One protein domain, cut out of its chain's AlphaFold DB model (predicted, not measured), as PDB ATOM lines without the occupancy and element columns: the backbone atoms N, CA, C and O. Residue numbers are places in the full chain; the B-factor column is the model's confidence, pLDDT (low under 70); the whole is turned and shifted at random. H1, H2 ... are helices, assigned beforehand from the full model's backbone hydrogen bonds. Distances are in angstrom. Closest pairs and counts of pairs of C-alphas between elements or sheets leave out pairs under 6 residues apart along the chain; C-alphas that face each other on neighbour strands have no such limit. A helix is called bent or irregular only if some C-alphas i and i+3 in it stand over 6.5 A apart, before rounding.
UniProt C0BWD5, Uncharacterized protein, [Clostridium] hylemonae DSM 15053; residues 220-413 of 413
ATOM      1  N   PRO A 220       5.759 -30.635  25.267       77.38
ATOM      2  CA  PRO A 220       5.410 -29.210  25.217       77.38
ATOM      3  C   PRO A 220       6.096 -28.446  24.069       77.38
ATOM      4  O   PRO A 220       5.463 -27.647  23.381       77.38
ATOM      5  N   GLY A 221       7.370 -28.760  23.793       78.31
ATOM      6  CA  GLY A 221       8.128 -28.173  22.681       78.31
ATOM      7  C   GLY A 221       7.531 -28.513  21.313       78.31
ATOM      8  O   GLY A 221       7.308 -27.624  20.493       78.31
ATOM      9  N   ARG A 222       7.158 -29.780  21.087       81.75
ATOM     10  CA  ARG A 222       6.510 -30.210  19.838       81.75
ATOM     11  C   ARG A 222       5.124 -29.604  19.660       81.75
ATOM     12  O   ARG A 222       4.758 -29.272  18.537       81.75
ATOM     13  N   LEU A 223       4.370 -29.412  20.744       85.12
ATOM     14  CA  LEU A 223       3.083 -28.717  20.688       85.12
ATOM     15  C   LEU A 223       3.261 -27.259  20.230       85.12
ATOM     16  O   LEU A 223       2.570 -26.825  19.310       85.12
ATOM     17  N   ASN A 224       4.223 -26.525  20.801       84.38
ATOM     18  CA  ASN A 224       4.529 -25.159  20.356       84.38
ATOM     19  C   ASN A 224       5.003 -25.119  18.903       84.38
ATOM     20  O   ASN A 224       4.593 -24.230  18.162       84.38
ATOM     21  N   ALA A 225       5.797 -26.101  18.467       85.25
ATOM     22  CA  ALA A 225       6.239 -26.205  17.080       85.25
ATOM     23  C   ALA A 225       5.070 -26.376  16.099       85.25
ATOM     24  O   ALA A 225       5.012 -25.684  15.082       85.25
ATOM     25  N   VAL A 226       4.111 -27.248  16.421       85.31
ATOM     26  CA  VAL A 226       2.911 -27.466  15.597       85.31
ATOM     27  C   VAL A 226       2.052 -26.204  15.533       85.31
ATOM     28  O   VAL A 226       1.626 -25.804  14.449       85.31
ATOM     29  N   VAL A 227       1.821 -25.539  16.669       87.38
ATOM     30  CA  VAL A 227       0.995 -24.322  16.711       87.38
ATOM     31  C   VAL A 227       1.686 -23.153  16.003       87.38
ATOM     32  O   VAL A 227       1.033 -22.395  15.290       87.38
ATOM     33  N   ALA A 228       3.010 -23.035  16.116       87.00
ATOM     34  CA  ALA A 228       3.794 -22.037  15.395       87.00
ATOM     35  C   ALA A 228       3.802 -22.281  13.875       87.00
ATOM     36  O   ALA A 228       3.660 -21.335  13.102       87.00
ATOM     37  N   ALA A 229       3.891 -23.541  13.438       84.62
ATOM     38  CA  ALA A 229       3.765 -23.905  12.029       84.62
ATOM     39  C   ALA A 229       2.362 -23.589  11.479       84.62
ATOM     40  O   ALA A 229       2.237 -23.060  10.375       84.62
ATOM     41  N   ALA A 230       1.307 -23.842  12.262       84.88
ATOM     42  CA  ALA A 230      -0.055 -23.466  11.894       84.88
ATOM     43  C   ALA A 230      -0.213 -21.940  11.773       84.88
ATOM     44  O   ALA A 230      -0.767 -21.459  10.785       84.88
ATOM     45  N   ALA A 231       0.325 -21.173  12.729       86.06
ATOM     46  CA  ALA A 231       0.330 -19.711  12.677       86.06
ATOM     47  C   ALA A 231       1.073 -19.183  11.437       86.06
ATOM     48  O   ALA A 231       0.565 -18.297  10.754       86.06
ATOM     49  N   PHE A 232       2.229 -19.765  11.101       86.81
ATOM     50  CA  PHE A 232       2.969 -19.440   9.880       86.81
ATOM     51  C   PHE A 232       2.118 -19.648   8.621       86.81
ATOM     52  O   PHE A 232       1.965 -18.724   7.826       86.81
ATOM     53  N   VAL A 233       1.522 -20.834   8.455       84.56
ATOM     54  CA  VAL A 233       0.704 -21.155   7.273       84.56
ATOM     55  C   VAL A 233      -0.489 -20.207   7.152       84.56
ATOM     56  O   VAL A 233      -0.749 -19.685   6.069       84.56
ATOM     57  N   LEU A 234      -1.182 -19.933   8.258       84.94
ATOM     58  CA  LEU A 234      -2.324 -19.019   8.284       84.94
ATOM     59  C   LEU A 234      -1.938 -17.586   7.896       84.94
ATOM     60  O   LEU A 234      -2.650 -16.963   7.110       84.94
ATOM     61  N   LEU A 235      -0.794 -17.087   8.376       83.19
ATOM     62  CA  LEU A 235      -0.275 -15.768   8.002       83.19
ATOM     63  C   LEU A 235       0.079 -15.688   6.512       83.19
ATOM     64  O   LEU A 235      -0.190 -14.672   5.875       83.19
ATOM     65  N   ILE A 236       0.632 -16.754   5.928       81.88
ATOM     66  CA  ILE A 236       0.916 -16.806   4.486       81.88
ATOM     67  C   ILE A 236      -0.382 -16.815   3.667       81.88
ATOM     68  O   ILE A 236      -0.488 -16.072   2.690       81.88
ATOM     69  N   ILE A 237      -1.382 -17.606   4.069       80.94
ATOM     70  CA  ILE A 237      -2.683 -17.666   3.382       80.94
ATOM     71  C   ILE A 237      -3.387 -16.305   3.430       80.94
ATOM     72  O   ILE A 237      -3.886 -15.854   2.402       80.94
ATOM     73  N   ASP A 238      -3.371 -15.622   4.579       78.62
ATOM     74  CA  ASP A 238      -3.948 -14.278   4.741       78.62
ATOM     75  C   ASP A 238      -3.365 -13.292   3.723       78.62
ATOM     76  O   ASP A 238      -4.094 -12.525   3.097       78.62
ATOM     77  N   ARG A 239      -2.055 -13.382   3.461       72.06
ATOM     78  CA  ARG A 239      -1.390 -12.530   2.470       72.06
ATOM     79  C   ARG A 239      -1.686 -12.898   1.029       72.06
ATOM     80  O   ARG A 239      -1.823 -11.995   0.208       72.06
ATOM     81  N   LEU A 240      -1.803 -14.186   0.716       72.62
ATOM     82  CA  LEU A 240      -2.221 -14.623  -0.619       72.62
ATOM     83  C   LEU A 240      -3.637 -14.128  -0.940       72.62
ATOM     84  O   LEU A 240      -3.909 -13.738  -2.073       72.62
ATOM     85  N   TRP A 241      -4.517 -14.089   0.062       68.81
ATOM     86  CA  TRP A 241      -5.884 -13.581  -0.066       68.81
ATOM     87  C   TRP A 241      -5.985 -12.054  -0.123       68.81
ATOM     88  O   TRP A 241      -6.863 -11.538  -0.810       68.81
ATOM     89  N   ALA A 242      -5.072 -11.327   0.526       66.19
ATOM     90  CA  ALA A 242      -5.039  -9.862   0.505       66.19
ATOM     91  C   ALA A 242      -4.775  -9.257  -0.892       66.19
ATOM     92  O   ALA A 242      -4.948  -8.054  -1.074       66.19
ATOM     93  N   GLY A 243      -4.348 -10.059  -1.878       60.03
ATOM     94  CA  GLY A 243      -4.338  -9.724  -3.311       60.03
ATOM     95  C   GLY A 243      -3.415  -8.583  -3.771       60.03
ATOM     96  O   GLY A 243      -3.190  -8.437  -4.969       60.03
ATOM     97  N   ALA A 244      -2.840  -7.785  -2.872       48.16
ATOM     98  CA  ALA A 244      -2.063  -6.601  -3.220       48.16
ATOM     99  C   ALA A 244      -0.902  -6.388  -2.238       48.16
ATOM    100  O   ALA A 244      -1.103  -6.296  -1.030       48.16
ATOM    101  N   GLY A 245       0.323  -6.262  -2.767       49.19
ATOM    102  CA  GLY A 245       1.456  -5.741  -1.992       49.19
ATOM    103  C   GLY A 245       2.804  -6.446  -2.135       49.19
ATOM    104  O   GLY A 245       3.711  -6.105  -1.384       49.19
ATOM    105  N   PHE A 246       2.993  -7.368  -3.088       48.59
ATOM    106  CA  PHE A 246       4.316  -7.980  -3.320       48.59
ATOM    107  C   PHE A 246       5.419  -6.957  -3.668       48.59
ATOM    108  O   PHE A 246       6.598  -7.251  -3.511       48.59
ATOM    109  N   PHE A 247       5.063  -5.750  -4.118       50.19
ATOM    110  CA  PHE A 247       6.015  -4.796  -4.702       50.19
ATOM    111  C   PHE A 247       6.506  -3.696  -3.748       50.19
ATOM    112  O   PHE A 247       7.329  -2.872  -4.137       50.19
ATOM    113  N   SER A 248       6.038  -3.674  -2.497       59.19
ATOM    114  CA  SER A 248       6.478  -2.716  -1.477       59.19
ATOM    115  C   SER A 248       7.361  -3.430  -0.452       59.19
ATOM    116  O   SER A 248       6.885  -4.290   0.293       59.19
ATOM    117  N   LEU A 249       8.646  -3.046  -0.379       60.28
ATOM    118  CA  LEU A 249       9.605  -3.541   0.627       60.28
ATOM    119  C   LEU A 249       9.022  -3.448   2.050       60.28
ATOM    120  O   LEU A 249       9.238  -4.310   2.895       60.28
ATOM    121  N   PHE A 250       8.234  -2.405   2.295       61.34
ATOM    122  CA  PHE A 250       7.661  -2.104   3.593       61.34
ATOM    123  C   PHE A 250       6.505  -3.037   3.974       61.34
ATOM    124  O   PHE A 250       6.423  -3.497   5.109       61.34
ATOM    125  N   SER A 251       5.666  -3.398   3.001       62.12
ATOM    126  CA  SER A 251       4.592  -4.378   3.188       62.12
ATOM    127  C   SER A 251       5.155  -5.785   3.411       62.12
ATOM    128  O   SER A 251       4.582  -6.570   4.163       62.12
ATOM    129  N   MET A 252       6.316  -6.105   2.829       62.88
ATOM    130  CA  MET A 252       7.003  -7.363   3.132       62.88
ATOM    131  C   MET A 252       7.519  -7.418   4.575       62.88
ATOM    132  O   MET A 252       7.352  -8.440   5.238       62.88
ATOM    133  N   ILE A 253       8.087  -6.326   5.090       65.88
ATOM    134  CA  ILE A 253       8.607  -6.269   6.467       65.88
ATOM    135  C   ILE A 253       7.483  -6.391   7.503       65.88
ATOM    136  O   ILE A 253       7.654  -7.086   8.497       65.88
ATOM    137  N   GLU A 254       6.325  -5.772   7.289       65.69
ATOM    138  CA  GLU A 254       5.224  -5.847   8.262       65.69
ATOM    139  C   GLU A 254       4.498  -7.193   8.277       65.69
ATOM    140  O   GLU A 254       3.946  -7.562   9.310       65.69
ATOM    141  N   PHE A 255       4.484  -7.928   7.162       70.19
ATOM    142  CA  PHE A 255       3.592  -9.082   7.032       70.19
ATOM    143  C   PHE A 255       4.285 -10.422   6.798       70.19
ATOM    144  O   PHE A 255       3.800 -11.443   7.281       70.19
ATOM    145  N   ILE A 256       5.431 -10.450   6.113       75.88
ATOM    146  CA  ILE A 256       6.195 -11.691   5.915       75.88
ATOM    147  C   ILE A 256       7.080 -11.956   7.130       75.88
ATOM    148  O   ILE A 256       7.200 -13.093   7.582       75.88
ATOM    149  N   LEU A 257       7.664 -10.904   7.698       79.19
ATOM    150  CA  LEU A 257       8.613 -11.037   8.794       79.19
ATOM    151  C   LEU A 257       7.995 -11.650  10.068       79.19
ATOM    152  O   LEU A 257       8.624 -12.546  10.630       79.19
ATOM    153  N   PRO A 258       6.758 -11.305  10.489       83.31
ATOM    154  CA  PRO A 258       6.096 -12.012  11.586       83.31
ATOM    155  C   PRO A 258       5.892 -13.507  11.322       83.31
ATOM    156  O   PRO A 258       6.095 -14.326  12.218       83.31
ATOM    157  N   ALA A 259       5.540 -13.884  10.088       82.94
ATOM    158  CA  ALA A 259       5.391 -15.285   9.706       82.94
ATOM    159  C   ALA A 259       6.739 -16.020   9.821       82.94
ATOM    160  O   ALA A 259       6.818 -17.093  10.421       82.94
ATOM    161  N   VAL A 260       7.824 -15.409   9.337       84.44
ATOM    162  CA  VAL A 260       9.187 -15.951   9.459       84.44
ATOM    163  C   VAL A 260       9.607 -16.100  10.926       84.44
ATOM    164  O   VAL A 260      10.200 -17.119  11.283       84.44
ATOM    165  N   CYS A 261       9.257 -15.150  11.801       87.38
ATOM    166  CA  CYS A 261       9.500 -15.270  13.240       87.38
ATOM    167  C   CYS A 261       8.812 -16.506  13.839       87.38
ATOM    168  O   CYS A 261       9.446 -17.246  14.591       87.38
ATOM    169  N   PHE A 262       7.555 -16.785  13.476       86.00
ATOM    170  CA  PHE A 262       6.861 -17.990  13.945       86.00
ATOM    171  C   PHE A 262       7.423 -19.279  13.348       86.00
ATOM    172  O   PHE A 262       7.534 -20.273  14.063       86.00
ATOM    173  N   ALA A 263       7.849 -19.271  12.085       85.56
ATOM    174  CA  ALA A 263       8.535 -20.417  11.495       85.56
ATOM    175  C   ALA A 263       9.845 -20.728  12.241       85.56
ATOM    176  O   ALA A 263      10.088 -21.874  12.620       85.56
ATOM    177  N   ALA A 264      10.658 -19.706  12.526       85.94
ATOM    178  CA  ALA A 264      11.894 -19.853  13.290       85.94
ATOM    179  C   ALA A 264      11.631 -20.326  14.728       85.94
ATOM    180  O   ALA A 264      12.311 -21.232  15.208       85.94
ATOM    181  N   PHE A 265      10.615 -19.766  15.392       87.75
ATOM    182  CA  PHE A 265      10.169 -20.220  16.709       87.75
ATOM    183  C   PHE A 265       9.792 -21.706  16.690       87.75
ATOM    184  O   PHE A 265      10.277 -22.484  17.508       87.75
ATOM    185  N   GLY A 266       8.995 -22.122  15.702       83.56
ATOM    186  CA  GLY A 266       8.554 -23.505  15.567       83.56
ATOM    187  C   GLY A 266       9.699 -24.488  15.327       83.56
ATOM    188  O   GLY A 266       9.738 -25.543  15.956       83.56
ATOM    189  N   VAL A 267      10.669 -24.135  14.476       86.00
ATOM    190  CA  VAL A 267      11.860 -24.965  14.220       86.00
ATOM    191  C   VAL A 267      12.711 -25.117  15.480       86.00
ATOM    192  O   VAL A 267      13.144 -26.227  15.795       86.00
ATOM    193  N   LEU A 268      12.923 -24.033  16.231       85.00
ATOM    194  CA  LEU A 268      13.699 -24.085  17.472       85.00
ATOM    195  C   LEU A 268      13.003 -24.942  18.535       85.00
ATOM    196  O   LEU A 268      13.654 -25.797  19.133       85.00
ATOM    197  N   CYS A 269      11.685 -24.798  18.701       81.75
ATOM    198  CA  CYS A 269      10.911 -25.650  19.605       81.75
ATOM    199  C   CYS A 269      10.873 -27.124  19.156       81.75
ATOM    200  O   CYS A 269      10.784 -28.015  20.000       81.75
ATOM    201  N   PHE A 270      10.966 -27.405  17.849       83.06
ATOM    202  CA  PHE A 270      11.016 -28.772  17.316       83.06
ATOM    203  C   PHE A 270      12.364 -29.456  17.559       83.06
ATOM    204  O   PHE A 270      12.414 -30.662  17.793       83.06
ATOM    205  N   MET A 271      13.464 -28.702  17.501       77.19
ATOM    206  CA  MET A 271      14.803 -29.275  17.604       77.19
ATOM    207  C   MET A 271      15.135 -29.850  18.992       77.19
ATOM    208  O   MET A 271      16.101 -30.605  19.077       77.19
ATOM    209  N   GLU A 272      14.377 -29.520  20.054       67.69
ATOM    210  CA  GLU A 272      14.450 -30.048  21.442       67.69
ATOM    211  C   GLU A 272      15.871 -30.200  22.053       67.69
ATOM    212  O   GLU A 272      16.067 -30.854  23.080       67.69
ATOM    213  N   ARG A 273      16.898 -29.576  21.466       69.69
ATOM    214  CA  ARG A 273      18.291 -29.686  21.916       69.69
ATOM    215  C   ARG A 273      18.540 -28.757  23.102       69.69
ATOM    216  O   ARG A 273      18.314 -27.551  23.021       69.69
ATOM    217  N   ARG A 274      19.101 -29.313  24.184       59.22
ATOM    218  CA  ARG A 274      19.397 -28.609  25.452       59.22
ATOM    219  C   ARG A 274      20.191 -27.308  25.285       59.22
ATOM    220  O   ARG A 274      19.961 -26.376  26.045       59.22
ATOM    221  N   GLU A 275      21.086 -27.250  24.304       68.31
ATOM    222  CA  GLU A 275      21.949 -26.092  24.026       68.31
ATOM    223  C   GLU A 275      21.198 -24.907  23.402       68.31
ATOM    224  O   GLU A 275      21.590 -23.762  23.608       68.31
ATOM    225  N   TYR A 276      20.095 -25.154  22.684       65.75
ATOM    226  CA  TYR A 276      19.352 -24.109  21.966       65.75
ATOM    227  C   TYR A 276      18.113 -23.602  22.703       65.75
ATOM    228  O   TYR A 276      17.487 -22.635  22.273       65.75
ATOM    229  N   ARG A 277      17.796 -24.200  23.852       69.12
ATOM    230  CA  ARG A 277      16.574 -23.919  24.610       69.12
ATOM    231  C   ARG A 277      16.443 -22.459  25.054       69.12
ATOM    232  O   ARG A 277      15.342 -21.933  25.138       69.12
ATOM    233  N   GLN A 278      17.559 -21.784  25.331       71.19
ATOM    234  CA  GLN A 278      17.559 -20.362  25.701       71.19
ATOM    235  C   GLN A 278      17.325 -19.439  24.490       71.19
ATOM    236  O   GLN A 278      16.886 -18.302  24.654       71.19
ATOM    237  N   TYR A 279      17.580 -19.928  23.274       79.50
ATOM    238  CA  TYR A 279      17.433 -19.168  22.032       79.50
ATOM    239  C   TYR A 279      16.037 -19.287  21.408       79.50
ATOM    240  O   TYR A 279      15.710 -18.481  20.541       79.50
ATOM    241  N   GLU A 280      15.188 -20.203  21.890       81.31
ATOM    242  CA  GLU A 280      13.769 -20.308  21.497       81.31
ATOM    243  C   GLU A 280      13.011 -18.980  21.689       81.31
ATOM    244  O   GLU A 280      12.055 -18.701  20.979       81.31
ATOM    245  N   ILE A 281      13.463 -18.115  22.601       84.38
ATOM    246  CA  ILE A 281      12.820 -16.829  22.909       84.38
ATOM    247  C   ILE A 281      13.139 -15.740  21.866       84.38
ATOM    248  O   ILE A 281      12.376 -14.788  21.700       84.38
ATOM    249  N   ILE A 282      14.252 -15.860  21.137       87.06
ATOM    250  CA  ILE A 282      14.738 -14.805  20.230       87.06
ATOM    251  C   ILE A 282      13.725 -14.467  19.122       87.06
ATOM    252  O   ILE A 282      13.463 -13.279  18.916       87.06
ATOM    253  N   PRO A 283      13.104 -15.442  18.431       88.56
ATOM    254  CA  PRO A 283      12.106 -15.129  17.412       88.56
ATOM    255  C   PRO A 283      10.853 -14.450  17.980       88.56
ATOM    256  O   PRO A 283      10.267 -13.610  17.301       88.56
ATOM    257  N   LEU A 284      10.471 -14.749  19.226       87.06
ATOM    258  CA  LEU A 284       9.360 -14.068  19.901       87.06
ATOM    259  C   LEU A 284       9.705 -12.606  20.215       87.06
ATOM    260  O   LEU A 284       8.872 -11.727  20.010       87.06
ATOM    261  N   ILE A 285      10.939 -12.315  20.641       88.81
ATOM    262  CA  ILE A 285      11.407 -10.930  20.835       88.81
ATOM    263  C   ILE A 285      11.333 -10.155  19.518       88.81
ATOM    264  O   ILE A 285      10.825  -9.034  19.494       88.81
ATOM    265  N   ALA A 286      11.813 -10.755  18.426       88.56
ATOM    266  CA  ALA A 286      11.754 -10.143  17.104       88.56
ATOM    267  C   ALA A 286      10.303  -9.870  16.677       88.56
ATOM    268  O   ALA A 286       9.993  -8.764  16.239       88.56
ATOM    269  N   TYR A 287       9.400 -10.831  16.887       89.81
ATOM    270  CA  TYR A 287       7.974 -10.674  16.608       89.81
ATOM    271  C   TYR A 287       7.348  -9.486  17.359       89.81
ATOM    272  O   TYR A 287       6.718  -8.628  16.739       89.81
ATOM    273  N   PHE A 288       7.567  -9.375  18.673       89.31
ATOM    274  CA  PHE A 288       7.033  -8.251  19.452       89.31
ATOM    275  C   PHE A 288       7.687  -6.913  19.092       89.31
ATOM    276  O   PHE A 288       7.010  -5.885  19.080       89.31
ATOM    277  N   GLY A 289       8.971  -6.908  18.723       86.50
ATOM    278  CA  GLY A 289       9.629  -5.718  18.180       86.50
ATOM    279  C   GLY A 289       8.970  -5.215  16.890       86.50
ATOM    280  O   GLY A 289       8.817  -4.010  16.698       86.50
ATOM    281  N   LEU A 290       8.511  -6.122  16.027       85.62
ATOM    282  CA  LEU A 290       7.816  -5.767  14.787       85.62
ATOM    283  C   LEU A 290       6.395  -5.278  15.029       85.62
ATOM    284  O   LEU A 290       5.980  -4.299  14.410       85.62
ATOM    285  N   LEU A 291       5.676  -5.898  15.966       84.06
ATOM    286  CA  LEU A 291       4.374  -5.401  16.415       84.06
ATOM    287  C   LEU A 291       4.475  -3.972  16.962       84.06
ATOM    288  O   LEU A 291       3.634  -3.133  16.645       84.06
ATOM    289  N   PHE A 292       5.525  -3.669  17.730       85.56
ATOM    290  CA  PHE A 292       5.789  -2.317  18.222       85.56
ATOM    291  C   PHE A 292       5.998  -1.309  17.083       85.56
ATOM    292  O   PHE A 292       5.360  -0.254  17.067       85.56
ATOM    293  N   LEU A 293       6.842  -1.644  16.101       82.31
ATOM    294  CA  LEU A 293       7.097  -0.782  14.941       82.31
ATOM    295  C   LEU A 293       5.835  -0.558  14.095       82.31
ATOM    296  O   LEU A 293       5.578   0.566  13.659       82.31
ATOM    297  N   SER A 294       5.024  -1.603  13.911       77.75
ATOM    298  CA  SER A 294       3.740  -1.511  13.214       77.75
ATOM    299  C   SER A 294       2.766  -0.582  13.951       77.75
ATOM    300  O   SER A 294       2.168   0.303  13.336       77.75
ATOM    301  N   GLY A 295       2.672  -0.695  15.282       73.75
ATOM    302  CA  GLY A 295       1.805   0.159  16.097       73.75
ATOM    303  C   GLY A 295       2.169   1.649  16.037       73.75
ATOM    304  O   GLY A 295       1.271   2.490  15.924       73.75
ATOM    305  N   ILE A 296       3.471   1.982  16.021       74.00
ATOM    306  CA  ILE A 296       3.956   3.364  15.839       74.00
ATOM    307  C   ILE A 296       3.531   3.913  14.475       74.00
ATOM    308  O   ILE A 296       3.031   5.036  14.386       74.00
ATOM    309  N   ARG A 297       3.701   3.135  13.403       68.12
ATOM    310  CA  ARG A 297       3.356   3.579  12.050       68.12
ATOM    311  C   ARG A 297       1.869   3.900  11.923       68.12
ATOM    312  O   ARG A 297       1.538   4.957  11.384       68.12
ATOM    313  N   VAL A 298       0.998   3.006  12.401       67.06
ATOM    314  CA  VAL A 298      -0.457   3.221  12.359       67.06
ATOM    315  C   VAL A 298      -0.788   4.549  13.036       67.06
ATOM    316  O   VAL A 298      -1.399   5.394  12.395       67.06
ATOM    317  N   SER A 299      -0.229   4.804  14.227       61.16
ATOM    318  CA  SER A 299      -0.440   6.063  14.956       61.16
ATOM    319  C   SER A 299       0.149   7.314  14.284       61.16
ATOM    320  O   SER A 299      -0.379   8.409  14.467       61.16
ATOM    321  N   GLY A 300       1.228   7.175  13.504       57.34
ATOM    322  CA  GLY A 300       1.951   8.300  12.904       57.34
ATOM    323  C   GLY A 300       1.467   8.728  11.513       57.34
ATOM    324  O   GLY A 300       1.578   9.902  11.176       57.34
ATOM    325  N   ILE A 301       0.944   7.810  10.691       54.75
ATOM    326  CA  ILE A 301       0.627   8.084   9.270       54.75
ATOM    327  C   ILE A 301      -0.868   8.347   9.037       54.75
ATOM    328  O   ILE A 301      -1.234   9.197   8.220       54.75
ATOM    329  N   THR A 302      -1.756   7.649   9.745       53.72
ATOM    330  CA  THR A 302      -3.212   7.792   9.545       53.72
ATOM    331  C   THR A 302      -3.733   9.142  10.045       53.72
ATOM    332  O   THR A 302      -4.674   9.678   9.467       53.72
ATOM    333  N   ALA A 303      -3.079   9.742  11.048       50.50
ATOM    334  CA  ALA A 303      -3.450  11.040  11.610       50.50
ATOM    335  C   ALA A 303      -3.345  12.203  10.602       50.50
ATOM    336  O   ALA A 303      -4.023  13.214  10.766       50.50
ATOM    337  N   TYR A 304      -2.527  12.065   9.551       48.88
ATOM    338  CA  TYR A 304      -2.258  13.141   8.587       48.88
ATOM    339  C   TYR A 304      -3.038  13.032   7.269       48.88
ATOM    340  O   TYR A 304      -2.994  13.963   6.470       48.88
ATOM    341  N   THR A 305      -3.735  11.920   7.007       51.12
ATOM    342  CA  THR A 305      -4.274  11.623   5.661       51.12
ATOM    343  C   THR A 305      -5.803  11.543   5.570       51.12
ATOM    344  O   THR A 305      -6.339  11.551   4.461       51.12
ATOM    345  N   SER A 306      -6.541  11.522   6.685       53.28
ATOM    346  CA  SER A 306      -8.008  11.406   6.673       53.28
ATOM    347  C   SER A 306      -8.726  12.767   6.700       53.28
ATOM    348  O   SER A 306      -8.830  13.413   7.733       53.28
ATOM    349  N   TYR A 307      -9.290  13.189   5.560       51.31
ATOM    350  CA  TYR A 307     -10.010  14.469   5.395       51.31
ATOM    351  C   TYR A 307     -11.520  14.431   5.742       51.31
ATOM    352  O   TYR A 307     -12.226  15.414   5.530       51.31
ATOM    353  N   SER A 308     -12.051  13.319   6.266       57.81
ATOM    354  CA  SER A 308     -13.488  13.160   6.558       57.81
ATOM    355  C   SER A 308     -13.760  12.945   8.049       57.81
ATOM    356  O   SER A 308     -13.108  12.133   8.701       57.81
ATOM    357  N   TRP A 309     -14.768  13.645   8.586       49.84
ATOM    358  CA  TRP A 309     -15.138  13.658  10.010       49.84
ATOM    359  C   TRP A 309     -15.452  12.271  10.590       49.84
ATOM    360  O   TRP A 309     -15.132  12.005  11.746       49.84
ATOM    361  N   VAL A 310     -16.029  11.368   9.791       53.06
ATOM    362  CA  VAL A 310     -16.297   9.982  10.216       53.06
ATOM    363  C   VAL A 310     -14.995   9.183  10.284       53.06
ATOM    364  O   VAL A 310     -14.768   8.453  11.246       53.06
ATOM    365  N   TRP A 311     -14.105   9.371   9.308       57.91
ATOM    366  CA  TRP A 311     -12.791   8.729   9.301       57.91
ATOM    367  C   TRP A 311     -11.907   9.216  10.446       57.91
ATOM    368  O   TRP A 311     -11.154   8.409  10.967       57.91
ATOM    369  N   ASN A 312     -12.063  10.464  10.899       62.31
ATOM    370  CA  ASN A 312     -11.308  11.013  12.028       62.31
ATOM    371  C   ASN A 312     -11.616  10.343  13.373       62.31
ATOM    372  O   ASN A 312     -10.703  10.171  14.174       62.31
ATOM    373  N   TYR A 313     -12.863   9.939  13.647       64.88
ATOM    374  CA  TYR A 313     -13.173   9.236  14.902       64.88
ATOM    375  C   TYR A 313     -12.646   7.794  14.886       64.88
ATOM    376  O   TYR A 313     -12.037   7.341  15.854       64.88
ATOM    377  N   TYR A 314     -12.830   7.087  13.766       66.50
ATOM    378  CA  TYR A 314     -12.328   5.719  13.608       66.50
ATOM    379  C   TYR A 314     -10.800   5.662  13.554       66.50
ATOM    380  O   TYR A 314     -10.215   4.801  14.202       66.50
ATOM    381  N   SER A 315     -10.147   6.586  12.843       67.12
ATOM    382  CA  SER A 315      -8.685   6.663  12.803       67.12
ATOM    383  C   SER A 315      -8.108   7.060  14.160       67.12
ATOM    384  O   SER A 315      -7.121   6.472  14.584       67.12
ATOM    385  N   ALA A 316      -8.747   7.973  14.902       70.81
ATOM    386  CA  ALA A 316      -8.335   8.299  16.267       70.81
ATOM    387  C   ALA A 316      -8.440   7.091  17.211       70.81
ATOM    388  O   ALA A 316      -7.539   6.862  18.017       70.81
ATOM    389  N   PHE A 317      -9.508   6.298  17.098       72.94
ATOM    390  CA  PHE A 317      -9.679   5.084  17.894       72.94
ATOM    391  C   PHE A 317      -8.668   3.988  17.516       72.94
ATOM    392  O   PHE A 317      -8.084   3.360  18.400       72.94
ATOM    393  N   ASP A 318      -8.428   3.778  16.222       73.19
ATOM    394  CA  ASP A 318      -7.440   2.810  15.732       73.19
ATOM    395  C   ASP A 318      -6.019   3.205  16.164       73.19
ATOM    396  O   ASP A 318      -5.264   2.371  16.657       73.19
ATOM    397  N   ASN A 319      -5.702   4.502  16.129       77.12
ATOM    398  CA  ASN A 319      -4.446   5.052  16.646       77.12
ATOM    399  C   ASN A 319      -4.303   4.861  18.155       77.12
ATOM    400  O   ASN A 319      -3.239   4.480  18.636       77.12
ATOM    401  N   PHE A 320      -5.369   5.091  18.921       80.25
ATOM    402  CA  PHE A 320      -5.359   4.823  20.358       80.25
ATOM    403  C   PHE A 320      -5.076   3.342  20.643       80.25
ATOM    404  O   PHE A 320      -4.226   3.010  21.474       80.25
ATOM    405  N   CYS A 321      -5.729   2.443  19.904       83.19
ATOM    406  CA  CYS A 321      -5.500   1.011  20.039       83.19
ATOM    407  C   CYS A 321      -4.091   0.597  19.603       83.19
ATOM    408  O   CYS A 321      -3.478  -0.238  20.269       83.19
ATOM    409  N   SER A 322      -3.553   1.192  18.536       81.75
ATOM    410  CA  SER A 322      -2.220   0.878  18.018       81.75
ATOM    411  C   SER A 322      -1.109   1.309  18.977       81.75
ATOM    412  O   SER A 322      -0.127   0.586  19.129       81.75
ATOM    413  N   VAL A 323      -1.279   2.430  19.691       85.00
ATOM    414  CA  VAL A 323      -0.359   2.875  20.753       85.00
ATOM    415  C   VAL A 323      -0.369   1.892  21.923       85.00
ATOM    416  O   VAL A 323       0.694   1.502  22.403       85.00
ATOM    417  N   ILE A 324      -1.545   1.445  22.369       87.12
ATOM    418  CA  ILE A 324      -1.649   0.455  23.455       87.12
ATOM    419  C   ILE A 324      -1.021  -0.878  23.032       87.12
ATOM    420  O   ILE A 324      -0.258  -1.463  23.800       87.12
ATOM    421  N   LEU A 325      -1.286  -1.333  21.803       87.75
ATOM    422  CA  LEU A 325      -0.648  -2.514  21.214       87.75
ATOM    423  C   LEU A 325       0.874  -2.370  21.174       87.75
ATOM    424  O   LEU A 325       1.578  -3.299  21.563       87.75
ATOM    425  N   ALA A 326       1.386  -1.206  20.768       86.81
ATOM    426  CA  ALA A 326       2.816  -0.934  20.740       86.81
ATOM    427  C   ALA A 326       3.428  -0.999  22.149       86.81
ATOM    428  O   ALA A 326       4.422  -1.691  22.358       86.81
ATOM    429  N   LEU A 327       2.819  -0.346  23.141       89.75
ATOM    430  CA  LEU A 327       3.300  -0.367  24.526       89.75
ATOM    431  C   LEU A 327       3.267  -1.778  25.131       89.75
ATOM    432  O   LEU A 327       4.219  -2.190  25.802       89.75
ATOM    433  N   ALA A 328       2.209  -2.542  24.867       90.75
ATOM    434  CA  ALA A 328       2.103  -3.929  25.304       90.75
ATOM    435  C   ALA A 328       3.149  -4.822  24.616       90.75
ATOM    436  O   ALA A 328       3.806  -5.619  25.286       90.75
ATOM    437  N   ALA A 329       3.386  -4.639  23.313       90.25
ATOM    438  CA  ALA A 329       4.421  -5.354  22.568       90.25
ATOM    439  C   ALA A 329       5.836  -5.012  23.066       90.25
ATOM    440  O   ALA A 329       6.650  -5.910  23.270       90.25
ATOM    441  N   LEU A 330       6.115  -3.739  23.362       91.62
ATOM    442  CA  LEU A 330       7.380  -3.308  23.963       91.62
ATOM    443  C   LEU A 330       7.585  -3.937  25.348       91.62
ATOM    444  O   LEU A 330       8.680  -4.395  25.670       91.62
ATOM    445  N   THR A 331       6.520  -4.007  26.150       90.19
ATOM    446  CA  THR A 331       6.541  -4.642  27.474       90.19
ATOM    447  C   THR A 331       6.805  -6.144  27.361       90.19
ATOM    448  O   THR A 331       7.640  -6.675  28.094       90.19
ATOM    449  N   ALA A 332       6.162  -6.827  26.408       90.56
ATOM    450  CA  ALA A 332       6.392  -8.244  26.135       90.56
ATOM    451  C   ALA A 332       7.835  -8.504  25.671       90.56
ATOM    452  O   ALA A 332       8.520  -9.352  26.244       90.56
ATOM    453  N   ALA A 333       8.339  -7.724  24.708       89.88
ATOM    454  CA  ALA A 333       9.721  -7.812  24.243       89.88
ATOM    455  C   ALA A 333      10.721  -7.565  25.384       89.88
ATOM    456  O   ALA A 333      11.661  -8.338  25.560       89.88
ATOM    457  N   GLY A 334      10.492  -6.537  26.207       86.69
ATOM    458  CA  GLY A 334      11.318  -6.228  27.372       86.69
ATOM    459  C   GLY A 334      11.346  -7.358  28.402       86.69
ATOM    460  O   GLY A 334      12.418  -7.716  28.885       86.69
ATOM    461  N   CYS A 335      10.199  -7.981  28.693       87.69
ATOM    462  CA  CYS A 335      10.127  -9.130  29.600       87.69
ATOM    463  C   CYS A 335      10.923 -10.331  29.070       87.69
ATOM    464  O   CYS A 335      11.662 -10.958  29.825       87.69
ATOM    465  N   LEU A 336      10.824 -10.616  27.769       86.88
ATOM    466  CA  LEU A 336      11.584 -11.688  27.122       86.88
ATOM    467  C   LEU A 336      13.098 -11.392  27.068       86.88
ATOM    468  O   LEU A 336      13.916 -12.298  27.217       86.88
ATOM    469  N   ILE A 337      13.499 -10.125  26.912       87.19
ATOM    470  CA  ILE A 337      14.909  -9.702  26.980       87.19
ATOM    471  C   ILE A 337      15.460  -9.840  28.405       87.19
ATOM    472  O   ILE A 337      16.564 -10.347  28.601       87.19
ATOM    473  N   MET A 338      14.694  -9.431  29.416       85.62
ATOM    474  CA  MET A 338      15.066  -9.610  30.826       85.62
ATOM    475  C   MET A 338      15.244 -11.089  31.182       85.62
ATOM    476  O   MET A 338      16.082 -11.443  32.015       85.62
ATOM    477  N   GLU A 339      14.516 -11.957  30.492       83.75
ATOM    478  CA  GLU A 339      14.627 -13.394  30.645       83.75
ATOM    479  C   GLU A 339      15.899 -13.984  30.028       83.75
ATOM    480  O   GLU A 339      16.501 -14.880  30.624       83.75
ATOM    481  N   LEU A 340      16.393 -13.430  28.915       82.25
ATOM    482  CA  LEU A 340      17.741 -13.736  28.416       82.25
ATOM    483  C   LEU A 340      18.823 -13.367  29.443       82.25
ATOM    484  O   LEU A 340      19.842 -14.053  29.522       82.25
ATOM    485  N   ALA A 341      18.580 -12.335  30.257       81.62
ATOM    486  CA  ALA A 341      19.440 -11.919  31.366       81.62
ATOM    487  C   ALA A 341      19.203 -12.712  32.675       81.62
ATOM    488  O   ALA A 341      19.784 -12.386  33.711       81.62
ATOM    489  N   GLY A 342      18.357 -13.749  32.654       79.69
ATOM    490  CA  GLY A 342      18.113 -14.643  33.790       79.69
ATOM    491  C   GLY A 342      17.076 -14.153  34.809       79.69
ATOM    492  O   GLY A 342      16.878 -14.816  35.828       79.69
ATOM    493  N   ARG A 343      16.384 -13.031  34.558       82.94
ATOM    494  CA  ARG A 343      15.274 -12.547  35.400       82.94
ATOM    495  C   ARG A 343      13.932 -13.004  34.831       82.94
ATOM    496  O   ARG A 343      13.660 -12.804  33.657       82.94
ATOM    497  N   ARG A 344      13.074 -13.594  35.665       80.06
ATOM    498  CA  ARG A 344      11.760 -14.103  35.230       80.06
ATOM    499  C   ARG A 344      10.665 -13.068  35.461       80.06
ATOM    500  O   ARG A 344      10.514 -12.577  36.579       80.06
ATOM    501  N   CYS A 345       9.892 -12.779  34.419       82.50
ATOM    502  CA  CYS A 345       8.814 -11.784  34.416       82.50
ATOM    503  C   CYS A 345       7.484 -12.377  33.905       82.50
ATOM    504  O   CYS A 345       6.707 -11.684  33.256       82.50
ATOM    505  N   ASP A 346       7.213 -13.652  34.202       82.50
ATOM    506  CA  ASP A 346       6.137 -14.446  33.580       82.50
ATOM    507  C   ASP A 346       4.735 -13.828  33.717       82.50
ATOM    508  O   ASP A 346       3.971 -13.822  32.755       82.50
ATOM    509  N   MET A 347       4.396 -13.265  34.884       83.31
ATOM    510  CA  MET A 347       3.097 -12.603  35.102       83.31
ATOM    511  C   MET A 347       2.947 -11.330  34.265       83.31
ATOM    512  O   MET A 347       1.900 -11.102  33.666       83.31
ATOM    513  N   VAL A 348       3.996 -10.505  34.200       86.19
ATOM    514  CA  VAL A 348       3.984  -9.255  33.423       86.19
ATOM    515  C   VAL A 348       3.909  -9.570  31.930       86.19
ATOM    516  O   VAL A 348       3.141  -8.943  31.205       86.19
ATOM    517  N   LEU A 349       4.647 -10.590  31.490       88.44
ATOM    518  CA  LEU A 349       4.594 -11.092  30.126       88.44
ATOM    519  C   LEU A 349       3.195 -11.613  29.773       88.44
ATOM    520  O   LEU A 349       2.670 -11.257  28.724       88.44
ATOM    521  N   LEU A 350       2.560 -12.397  30.648       87.94
ATOM    522  CA  LEU A 350       1.202 -12.890  30.414       87.94
ATOM    523  C   LEU A 350       0.185 -11.747  30.305       87.94
ATOM    524  O   LEU A 350      -0.628 -11.747  29.385       87.94
ATOM    525  N   VAL A 351       0.240 -10.766  31.210       88.69
ATOM    526  CA  VAL A 351      -0.639  -9.587  31.153       88.69
ATOM    527  C   VAL A 351      -0.430  -8.829  29.843       88.69
ATOM    528  O   VAL A 351      -1.406  -8.489  29.179       88.69
ATOM    529  N   ALA A 352       0.821  -8.623  29.421       90.00
ATOM    530  CA  ALA A 352       1.124  -7.982  28.145       90.00
ATOM    531  C   ALA A 352       0.537  -8.762  26.954       90.00
ATOM    532  O   ALA A 352      -0.091  -8.161  26.086       90.00
ATOM    533  N   LEU A 353       0.661 -10.094  26.937       90.56
ATOM    534  CA  LEU A 353       0.077 -10.945  25.892       90.56
ATOM    535  C   LEU A 353      -1.455 -10.887  25.866       90.56
ATOM    536  O   LEU A 353      -2.042 -10.840  24.787       90.56
ATOM    537  N   LEU A 354      -2.107 -10.857  27.031       89.88
ATOM    538  CA  LEU A 354      -3.563 -10.719  27.125       89.88
ATOM    539  C   LEU A 354      -4.040  -9.350  26.630       89.88
ATOM    540  O   LEU A 354      -5.059  -9.275  25.947       89.88
ATOM    541  N   VAL A 355      -3.292  -8.283  26.923       90.75
ATOM    542  CA  VAL A 355      -3.572  -6.945  26.383       90.75
ATOM    543  C   VAL A 355      -3.417  -6.942  24.864       90.75
ATOM    544  O   VAL A 355      -4.311  -6.459  24.177       90.75
ATOM    545  N   ILE A 356      -2.342  -7.526  24.323       90.38
ATOM    546  CA  ILE A 356      -2.150  -7.648  22.868       90.38
ATOM    547  C   ILE A 356      -3.332  -8.396  22.247       90.38
ATOM    548  O   ILE A 356      -3.974  -7.874  21.341       90.38
ATOM    549  N   PHE A 357      -3.682  -9.567  22.784       90.31
ATOM    550  CA  PHE A 357      -4.808 -10.369  22.312       90.31
ATOM    551  C   PHE A 357      -6.132  -9.591  22.332       90.31
ATOM    552  O   PHE A 357      -6.841  -9.544  21.326       90.31
ATOM    553  N   GLY A 358      -6.455  -8.957  23.463       87.69
ATOM    554  CA  GLY A 358      -7.692  -8.199  23.633       87.69
ATOM    555  C   GLY A 358      -7.778  -7.006  22.684       87.69
ATOM    556  O   GLY A 358      -8.815  -6.794  22.058       87.69
ATOM    557  N   MET A 359      -6.679  -6.269  22.515       88.44
ATOM    558  CA  MET A 359      -6.640  -5.116  21.619       88.44
ATOM    559  C   MET A 359      -6.682  -5.528  20.144       88.44
ATOM    560  O   MET A 359      -7.385  -4.882  19.376       88.44
ATOM    561  N   THR A 360      -6.016  -6.618  19.744       87.62
ATOM    562  CA  THR A 360      -6.119  -7.175  18.380       87.62
ATOM    563  C   THR A 360      -7.542  -7.636  18.058       87.62
ATOM    564  O   THR A 360      -8.035  -7.411  16.952       87.62
ATOM    565  N   LEU A 361      -8.228  -8.262  19.019       87.62
ATOM    566  CA  LEU A 361      -9.627  -8.648  18.851       87.62
ATOM    567  C   LEU A 361     -10.524  -7.411  18.717       87.62
ATOM    568  O   LEU A 361     -11.365  -7.356  17.822       87.62
ATOM    569  N   LEU A 362     -10.328  -6.413  19.581       86.62
ATOM    570  CA  LEU A 362     -11.115  -5.183  19.592       86.62
ATOM    571  C   LEU A 362     -10.989  -4.410  18.272       86.62
ATOM    572  O   LEU A 362     -12.008  -4.052  17.680       86.62
ATOM    573  N   THR A 363      -9.764  -4.198  17.780       83.81
ATOM    574  CA  THR A 363      -9.529  -3.509  16.501       83.81
ATOM    575  C   THR A 363     -10.113  -4.289  15.328       83.81
ATOM    576  O   THR A 363     -10.778  -3.705  14.474       83.81
ATOM    577  N   GLY A 364      -9.956  -5.616  15.305       83.19
ATOM    578  CA  GLY A 364     -10.518  -6.446  14.242       83.19
ATOM    579  C   GLY A 364     -12.051  -6.472  14.234       83.19
ATOM    580  O   GLY A 364     -12.658  -6.361  13.170       83.19
ATOM    581  N   VAL A 365     -12.698  -6.539  15.403       83.88
ATOM    582  CA  VAL A 365     -14.165  -6.466  15.519       83.88
ATOM    583  C   VAL A 365     -14.677  -5.103  15.054       83.88
ATOM    584  O   VAL A 365     -15.625  -5.033  14.272       83.88
ATOM    585  N   ILE A 366     -14.035  -4.014  15.473       82.81
ATOM    586  CA  ILE A 366     -14.420  -2.662  15.048       82.81
ATOM    587  C   ILE A 366     -14.212  -2.481  13.546       82.81
ATOM    588  O   ILE A 366     -15.074  -1.903  12.880       82.81
ATOM    589  N   SER A 367     -13.136  -3.033  12.985       79.00
ATOM    590  CA  SER A 367     -12.907  -3.056  11.539       79.00
ATOM    591  C   SER A 367     -14.038  -3.786  10.800       79.00
ATOM    592  O   SER A 367     -14.594  -3.242   9.848       79.00
ATOM    593  N   LEU A 368     -14.489  -4.948  11.293       81.19
ATOM    594  CA  LEU A 368     -15.639  -5.670  10.728       81.19
ATOM    595  C   LEU A 368     -16.935  -4.851  10.768       81.19
ATOM    596  O   LEU A 368     -17.636  -4.766   9.758       81.19
ATOM    597  N   PHE A 369     -17.249  -4.212  11.900       79.56
ATOM    598  CA  PHE A 369     -18.421  -3.335  12.015       79.56
ATOM    599  C   PHE A 369     -18.342  -2.136  11.070       79.56
ATOM    600  O   PHE A 369     -19.342  -1.735  10.475       79.56
ATOM    601  N   THR A 370     -17.143  -1.587  10.900       76.81
ATOM    602  CA  THR A 370     -16.885  -0.478   9.984       76.81
ATOM    603  C   THR A 370     -17.143  -0.915   8.540       76.81
ATOM    604  O   THR A 370     -17.875  -0.241   7.817       76.81
ATOM    605  N   GLN A 371     -16.651  -2.090   8.138       76.38
ATOM    606  CA  GLN A 371     -16.917  -2.662   6.814       76.38
ATOM    607  C   GLN A 371     -18.411  -2.934   6.586       76.38
ATOM    608  O   GLN A 371     -18.932  -2.574   5.532       76.38
ATOM    609  N   MET A 372     -19.124  -3.479   7.583       77.25
ATOM    610  CA  MET A 372     -20.584  -3.657   7.513       77.25
ATOM    611  C   MET A 372     -21.316  -2.346   7.260       77.25
ATOM    612  O   MET A 372     -22.223  -2.293   6.436       77.25
ATOM    613  N   ARG A 373     -20.913  -1.279   7.953       75.44
ATOM    614  CA  ARG A 373     -21.546   0.032   7.820       75.44
ATOM    615  C   ARG A 373     -21.342   0.646   6.434       75.44
ATOM    616  O   ARG A 373     -22.257   1.297   5.941       75.44
ATOM    617  N   TYR A 374     -20.168   0.474   5.828       72.25
ATOM    618  CA  TYR A 374     -19.849   1.097   4.538       72.25
ATOM    619  C   TYR A 374     -20.308   0.284   3.328       72.25
ATOM    620  O   TYR A 374     -20.783   0.866   2.358       72.25
ATOM    621  N   TRP A 375     -20.177  -1.040   3.380       73.06
ATOM    622  CA  TRP A 375     -20.414  -1.917   2.229       73.06
ATOM    623  C   TRP A 375     -21.668  -2.785   2.374       73.06
ATOM    624  O   TRP A 375     -21.965  -3.585   1.492       73.06
ATOM    625  N   GLY A 376     -22.402  -2.669   3.486       69.69
ATOM    626  CA  GLY A 376     -23.605  -3.455   3.784       69.69
ATOM    627  C   GLY A 376     -23.326  -4.903   4.207       69.69
ATOM    628  O   GLY A 376     -24.133  -5.493   4.920       69.69
ATOM    629  N   PHE A 377     -22.173  -5.466   3.832       70.50
ATOM    630  CA  PHE A 377     -21.709  -6.782   4.267       70.50
ATOM    631  C   PHE A 377     -20.177  -6.794   4.436       70.50
ATOM    632  O   PHE A 377     -19.467  -6.245   3.588       70.50
ATOM    633  N   PRO A 378     -19.632  -7.418   5.496       70.88
ATOM    634  CA  PRO A 378     -18.191  -7.552   5.666       70.88
ATOM    635  C   PRO A 378     -17.660  -8.624   4.711       70.88
ATOM    636  O   PRO A 378     -18.111  -9.769   4.734       70.88
ATOM    637  N   GLN A 379     -16.681  -8.278   3.877       74.62
ATOM    638  CA  GLN A 379     -16.052  -9.266   2.998       74.62
ATOM    639  C   GLN A 379     -15.426 -10.397   3.828       74.62
ATOM    640  O   GLN A 379     -14.819 -10.145   4.871       74.62
ATOM    641  N   ILE A 380     -15.527 -11.637   3.337       75.25
ATOM    642  CA  ILE A 380     -15.023 -12.844   4.019       75.25
ATOM    643  C   ILE A 380     -13.536 -12.739   4.399       75.25
ATOM    644  O   ILE A 380     -13.109 -13.270   5.422       75.25
ATOM    645  N   TYR A 381     -12.776 -11.977   3.611       79.12
ATOM    646  CA  TYR A 381     -11.382 -11.637   3.863       79.12
ATOM    647  C   TYR A 381     -11.160 -11.008   5.249       79.12
ATOM    648  O   TYR A 381     -10.304 -11.475   5.990       79.12
ATOM    649  N   PHE A 382     -11.964 -10.023   5.663       77.88
ATOM    650  CA  PHE A 382     -11.750  -9.334   6.944       77.88
ATOM    651  C   PHE A 382     -11.996 -10.236   8.158       77.88
ATOM    652  O   PHE A 382     -11.315 -10.100   9.175       77.88
ATOM    653  N   PHE A 383     -12.931 -11.186   8.055       78.38
ATOM    654  CA  PHE A 383     -13.112 -12.203   9.094       78.38
ATOM    655  C   PHE A 383     -11.904 -13.123   9.181       78.38
ATOM    656  O   PHE A 383     -11.449 -13.441  10.280       78.38
ATOM    657  N   PHE A 384     -11.379 -13.530   8.026       79.56
ATOM    658  CA  PHE A 384     -10.193 -14.365   7.956       79.56
ATOM    659  C   PHE A 384      -8.969 -13.648   8.539       79.56
ATOM    660  O   PHE A 384      -8.286 -14.217   9.384       79.56
ATOM    661  N   THR A 385      -8.750 -12.374   8.211       80.94
ATOM    662  CA  THR A 385      -7.647 -11.579   8.767       80.94
ATOM    663  C   THR A 385      -7.766 -11.385  10.275       80.94
ATOM    664  O   THR A 385      -6.763 -11.496  10.981       80.94
ATOM    665  N   LEU A 386      -8.971 -11.154  10.813       84.19
ATOM    666  CA  LEU A 386      -9.178 -11.112  12.264       84.19
ATOM    667  C   LEU A 386      -8.844 -12.465  12.903       84.19
ATOM    668  O   LEU A 386      -8.094 -12.521  13.878       84.19
ATOM    669  N   PHE A 387      -9.356 -13.555  12.332       82.69
ATOM    670  CA  PHE A 387      -9.089 -14.911  12.804       82.69
ATOM    671  C   PHE A 387      -7.588 -15.219  12.827       82.69
ATOM    672  O   PHE A 387      -7.060 -15.636  13.855       82.69
ATOM    673  N   VAL A 388      -6.879 -14.950  11.731       84.50
ATOM    674  CA  VAL A 388      -5.433 -15.172  11.607       84.50
ATOM    675  C   VAL A 388      -4.665 -14.326  12.622       84.50
ATOM    676  O   VAL A 388      -3.770 -14.834  13.296       84.50
ATOM    677  N   SER A 389      -5.044 -13.055  12.788       82.12
ATOM    678  CA  SER A 389      -4.377 -12.127  13.710       82.12
ATOM    679  C   SER A 389      -4.498 -12.582  15.169       82.12
ATOM    680  O   SER A 389      -3.521 -12.531  15.912       82.12
ATOM    681  N   VAL A 390      -5.661 -13.111  15.560       86.25
ATOM    682  CA  VAL A 390      -5.918 -13.679  16.895       86.25
ATOM    683  C   VAL A 390      -5.191 -15.013  17.091       86.25
ATOM    684  O   VAL A 390      -4.501 -15.210  18.092       86.25
ATOM    685  N   VAL A 391      -5.296 -15.928  16.123       85.31
ATOM    686  CA  VAL A 391      -4.677 -17.264  16.190       85.31
ATOM    687  C   VAL A 391      -3.152 -17.173  16.192       85.31
ATOM    688  O   VAL A 391      -2.492 -17.963  16.868       85.31
ATOM    689  N   SER A 392      -2.579 -16.175  15.517       83.44
ATOM    690  CA  SER A 392      -1.130 -15.961  15.497       83.44
ATOM    691  C   SER A 392      -0.532 -15.624  16.870       83.44
ATOM    692  O   SER A 392       0.660 -15.823  17.059       83.44
ATOM    693  N   GLN A 393      -1.329 -15.207  17.865       86.19
ATOM    694  CA  GLN A 393      -0.857 -14.974  19.240       86.19
ATOM    695  C   GLN A 393      -0.722 -16.265  20.072       86.19
ATOM    696  O   GLN A 393      -0.046 -16.279  21.105       86.19
ATOM    697  N   LEU A 394      -1.350 -17.366  19.643       87.38
ATOM    698  CA  LEU A 394      -1.393 -18.619  20.404       87.38
ATOM    699  C   LEU A 394      -0.018 -19.248  20.680       87.38
ATOM    700  O   LEU A 394       0.170 -19.706  21.806       87.38
ATOM    701  N   PRO A 395       0.960 -19.266  19.748       87.56
ATOM    702  CA  PRO A 395       2.291 -19.802  20.032       87.56
ATOM    703  C   PRO A 395       2.968 -19.102  21.219       87.56
ATOM    704  O   PRO A 395       3.539 -19.766  22.079       87.56
ATOM    705  N   ALA A 396       2.860 -17.771  21.305       85.50
ATOM    706  CA  ALA A 396       3.441 -16.994  22.397       85.50
ATOM    707  C   ALA A 396       2.709 -17.237  23.728       85.50
ATOM    708  O   ALA A 396       3.344 -17.404  24.768       85.50
ATOM    709  N   LEU A 397       1.374 -17.311  23.698       87.06
ATOM    710  CA  LEU A 397       0.563 -17.593  24.884       87.06
ATOM    711  C   LEU A 397       0.845 -19.000  25.439       87.06
ATOM    712  O   LEU A 397       1.079 -19.168  26.635       87.06
ATOM    713  N   LEU A 398       0.867 -20.011  24.564       86.25
ATOM    714  CA  LEU A 398       1.166 -21.395  24.935       86.25
ATOM    715  C   LEU A 398       2.580 -21.535  25.491       86.25
ATOM    716  O   LEU A 398       2.763 -22.223  26.495       86.25
ATOM    717  N   TYR A 399       3.549 -20.836  24.901       85.81
ATOM    718  CA  TYR A 399       4.921 -20.807  25.396       85.81
ATOM    719  C   TYR A 399       4.998 -20.350  26.860       85.81
ATOM    720  O   TYR A 399       5.646 -21.000  27.682       85.81
ATOM    721  N   VAL A 400       4.291 -19.273  27.219       84.44
ATOM    722  CA  VAL A 400       4.272 -18.752  28.596       84.44
ATOM    723  C   VAL A 400       3.531 -19.692  29.548       84.44
ATOM    724  O   VAL A 400       4.029 -19.990  30.636       84.44
ATOM    725  N   LEU A 401       2.372 -20.213  29.136       82.19
ATOM    726  CA  LEU A 401       1.544 -21.090  29.972       82.19
ATOM    727  C   LEU A 401       2.222 -22.431  30.279       82.19
ATOM    728  O   LEU A 401       2.172 -22.907  31.413       82.19
ATOM    729  N   GLN A 402       2.895 -23.033  29.298       79.94
ATOM    730  CA  GLN A 402       3.609 -24.302  29.487       79.94
ATOM    731  C   GLN A 402       4.834 -24.163  30.395       79.94
ATOM    732  O   GLN A 402       5.277 -25.137  31.006       79.94
ATOM    733  N   ARG A 403       5.395 -22.957  30.490       74.94
ATOM    734  CA  ARG A 403       6.608 -22.684  31.259       74.94
ATOM    735  C   ARG A 403       6.341 -22.451  32.742       74.94
ATOM    736  O   ARG A 403       7.248 -22.647  33.553       74.94
ATOM    737  N   ASN A 404       5.114 -22.076  33.105       73.06
ATOM    738  CA  ASN A 404       4.741 -21.806  34.486       73.06
ATOM    739  C   ASN A 404       3.432 -22.529  34.875       73.06
ATOM    740  O   ASN A 404       2.360 -21.923  34.895       73.06
ATOM    741  N   PRO A 405       3.492 -23.830  35.227       66.31
ATOM    742  CA  PRO A 405       2.297 -24.628  35.520       66.31
ATOM    743  C   PRO A 405       1.509 -24.119  36.739       66.31
ATOM    744  O   PRO A 405       0.292 -24.258  36.780       66.31
ATOM    745  N   LYS A 406       2.172 -23.439  37.689       68.19
ATOM    746  CA  LYS A 406       1.513 -22.792  38.842       68.19
ATOM    747  C   LYS A 406       0.566 -21.663  38.424       68.19
ATOM    748  O   LYS A 406      -0.404 -21.373  39.116       68.19
ATOM    749  N   LEU A 407       0.856 -21.024  37.296       65.31
ATOM    750  CA  LEU A 407       0.052 -19.954  36.719       65.31
ATOM    751  C   LEU A 407      -1.243 -20.521  36.115       65.31
ATOM    752  O   LEU A 407      -2.311 -19.941  36.281       65.31
ATOM    753  N   LEU A 408      -1.163 -21.715  35.518       63.84
ATOM    754  CA  LEU A 408      -2.321 -22.466  35.034       63.84
ATOM    755  C   LEU A 408      -3.274 -22.844  36.179       63.84
ATOM    756  O   LEU A 408      -4.488 -22.761  36.022       63.84
ATOM    757  N   ASP A 409      -2.731 -23.222  37.337       67.06
ATOM    758  CA  ASP A 409      -3.526 -23.548  38.527       67.06
ATOM    759  C   ASP A 409      -4.169 -22.313  39.171       67.06
ATOM    760  O   ASP A 409      -5.242 -22.423  39.763       67.06
ATOM    761  N   HIS A 410      -3.553 -21.133  39.042       65.62
ATOM    762  CA  HIS A 410      -4.163 -19.867  39.452       65.62
ATOM    763  C   HIS A 410      -5.235 -19.364  38.485       65.62
ATOM    764  O   HIS A 410      -6.170 -18.734  38.946       65.62
ATOM    765  N   LEU A 411      -5.124 -19.652  37.185       60.66
ATOM    766  CA  LEU A 411      -6.156 -19.321  36.192       60.66
ATOM    767  C   LEU A 411      -7.364 -20.271  36.232       60.66
ATOM    768  O   LEU A 411      -8.428 -19.927  35.729       60.66
ATOM    769  N   LYS A 412      -7.191 -21.486  36.771       63.06
ATOM    770  CA  LYS A 412      -8.268 -22.477  36.949       63.06
ATOM    771  C   LYS A 412      -9.118 -22.249  38.201       63.06
ATOM    772  O   LYS A 412     -10.202 -22.820  38.283       63.06
ATOM    773  N   LYS A 413      -8.589 -21.518  39.183       54.31
ATOM    774  CA  LYS A 413      -9.302 -21.093  40.392       54.31
ATOM    775  C   LYS A 413      -9.982 -19.764  40.126       54.31
ATOM    776  O   LYS A 413     -11.091 -19.591  40.668       54.31
TER     777      LYS A 413
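This is residues 220 to 413 of the 413 residues of an uncharacterized protein of [Clostridium] hylemonae DSM 15053 (UniProt C0BWD5). Five long helices, H1 to H5, stand side by side in a ring, each running opposite ways to the one before, and the shorter H6 and H7, one following the other, fill the gap between H5 and H1. The short H8 sits at one end, near H7, and residues 246 to 251, of which 249 to 251 belong to H2, stick out. The printed part has 194 residues with eight named helices, H1 to H8 in order, and no named strand: the class is all helix. It is compact, with a radius of gyration of the C-alphas of 17.5 A, and elongated, spanning 55 by 32 by 32 A.

Find C-alpha 220 at (5.410, -29.210, 25.217); from there H1 runs through residues 220 to 241, 31.8 A long. Next come H2, residues 249 to 271, 31.3 A, and H3, residues 279 to 304, 40.2 A. H4, residues 309 to 340, is the longest at 46.6 A; look for its first C-alpha at (-15.138, 13.658, 10.010). H5 covers residues 346 to 375, 43.0 A. Then read H6 at 380 to 391, H7 at 394 to 403 and H8 at 405 to 411, where C-alpha 411 is at (-6.156, -19.321, 36.192). H2 has a kink of 38 degrees near residue 256, and is only just neither bent nor irregular, C-alphas 254 and 257 being 6.2 A apart. H3 is only just irregular: C-alphas 280 and 283 are 6.8 A apart.

H1 to H7 form a bundle, helices side by side, mostly aligned. Begin at H1, which touches H2 in a hairpin, closest at the C-alphas of Ala 225 and Gly 266, 3.9 A, at a shallow tilt of 23 degrees. H2 touches H3 at Cys 261 and Pro 283, C-alphas 4.9 A apart. H3 touches H4 at Phe 292 and Ala 326, closest C-alphas 4.1 A apart. H4 touches H5 at Ala 328 and Ala 352, closest C-alphas 5.0 A apart. With residues 357 to 368 alone, H5 touches H6, closest C-alphas Gly 364 and Leu 386, 5.2 A. H1 touches H6 with residues 231 to 241 alone, at Leu 234 and Val 388, 6.0 A between closest C-alphas, and H7 at Ala 228 and Pro 395, 5.4 A. H7 and H8 are close but not clearly touching. H1 and H4 are apart. Every O i to N i+4 pair is within hydrogen-bond range in H1, H5, H6, H7 and H8; H2 has 16 of 19, H3 18 of 22 and H4 27 of 28.

The C-alphas farthest apart, of Arg 274 and Trp 309, are 56.7 A apart. The printed part has no cut and no long link. Mean pLDDT of the printed part is 77.4; look for values under 70 at residues 241 to 254, 272 to 277, 297 to 315, 376 and 405 to 413.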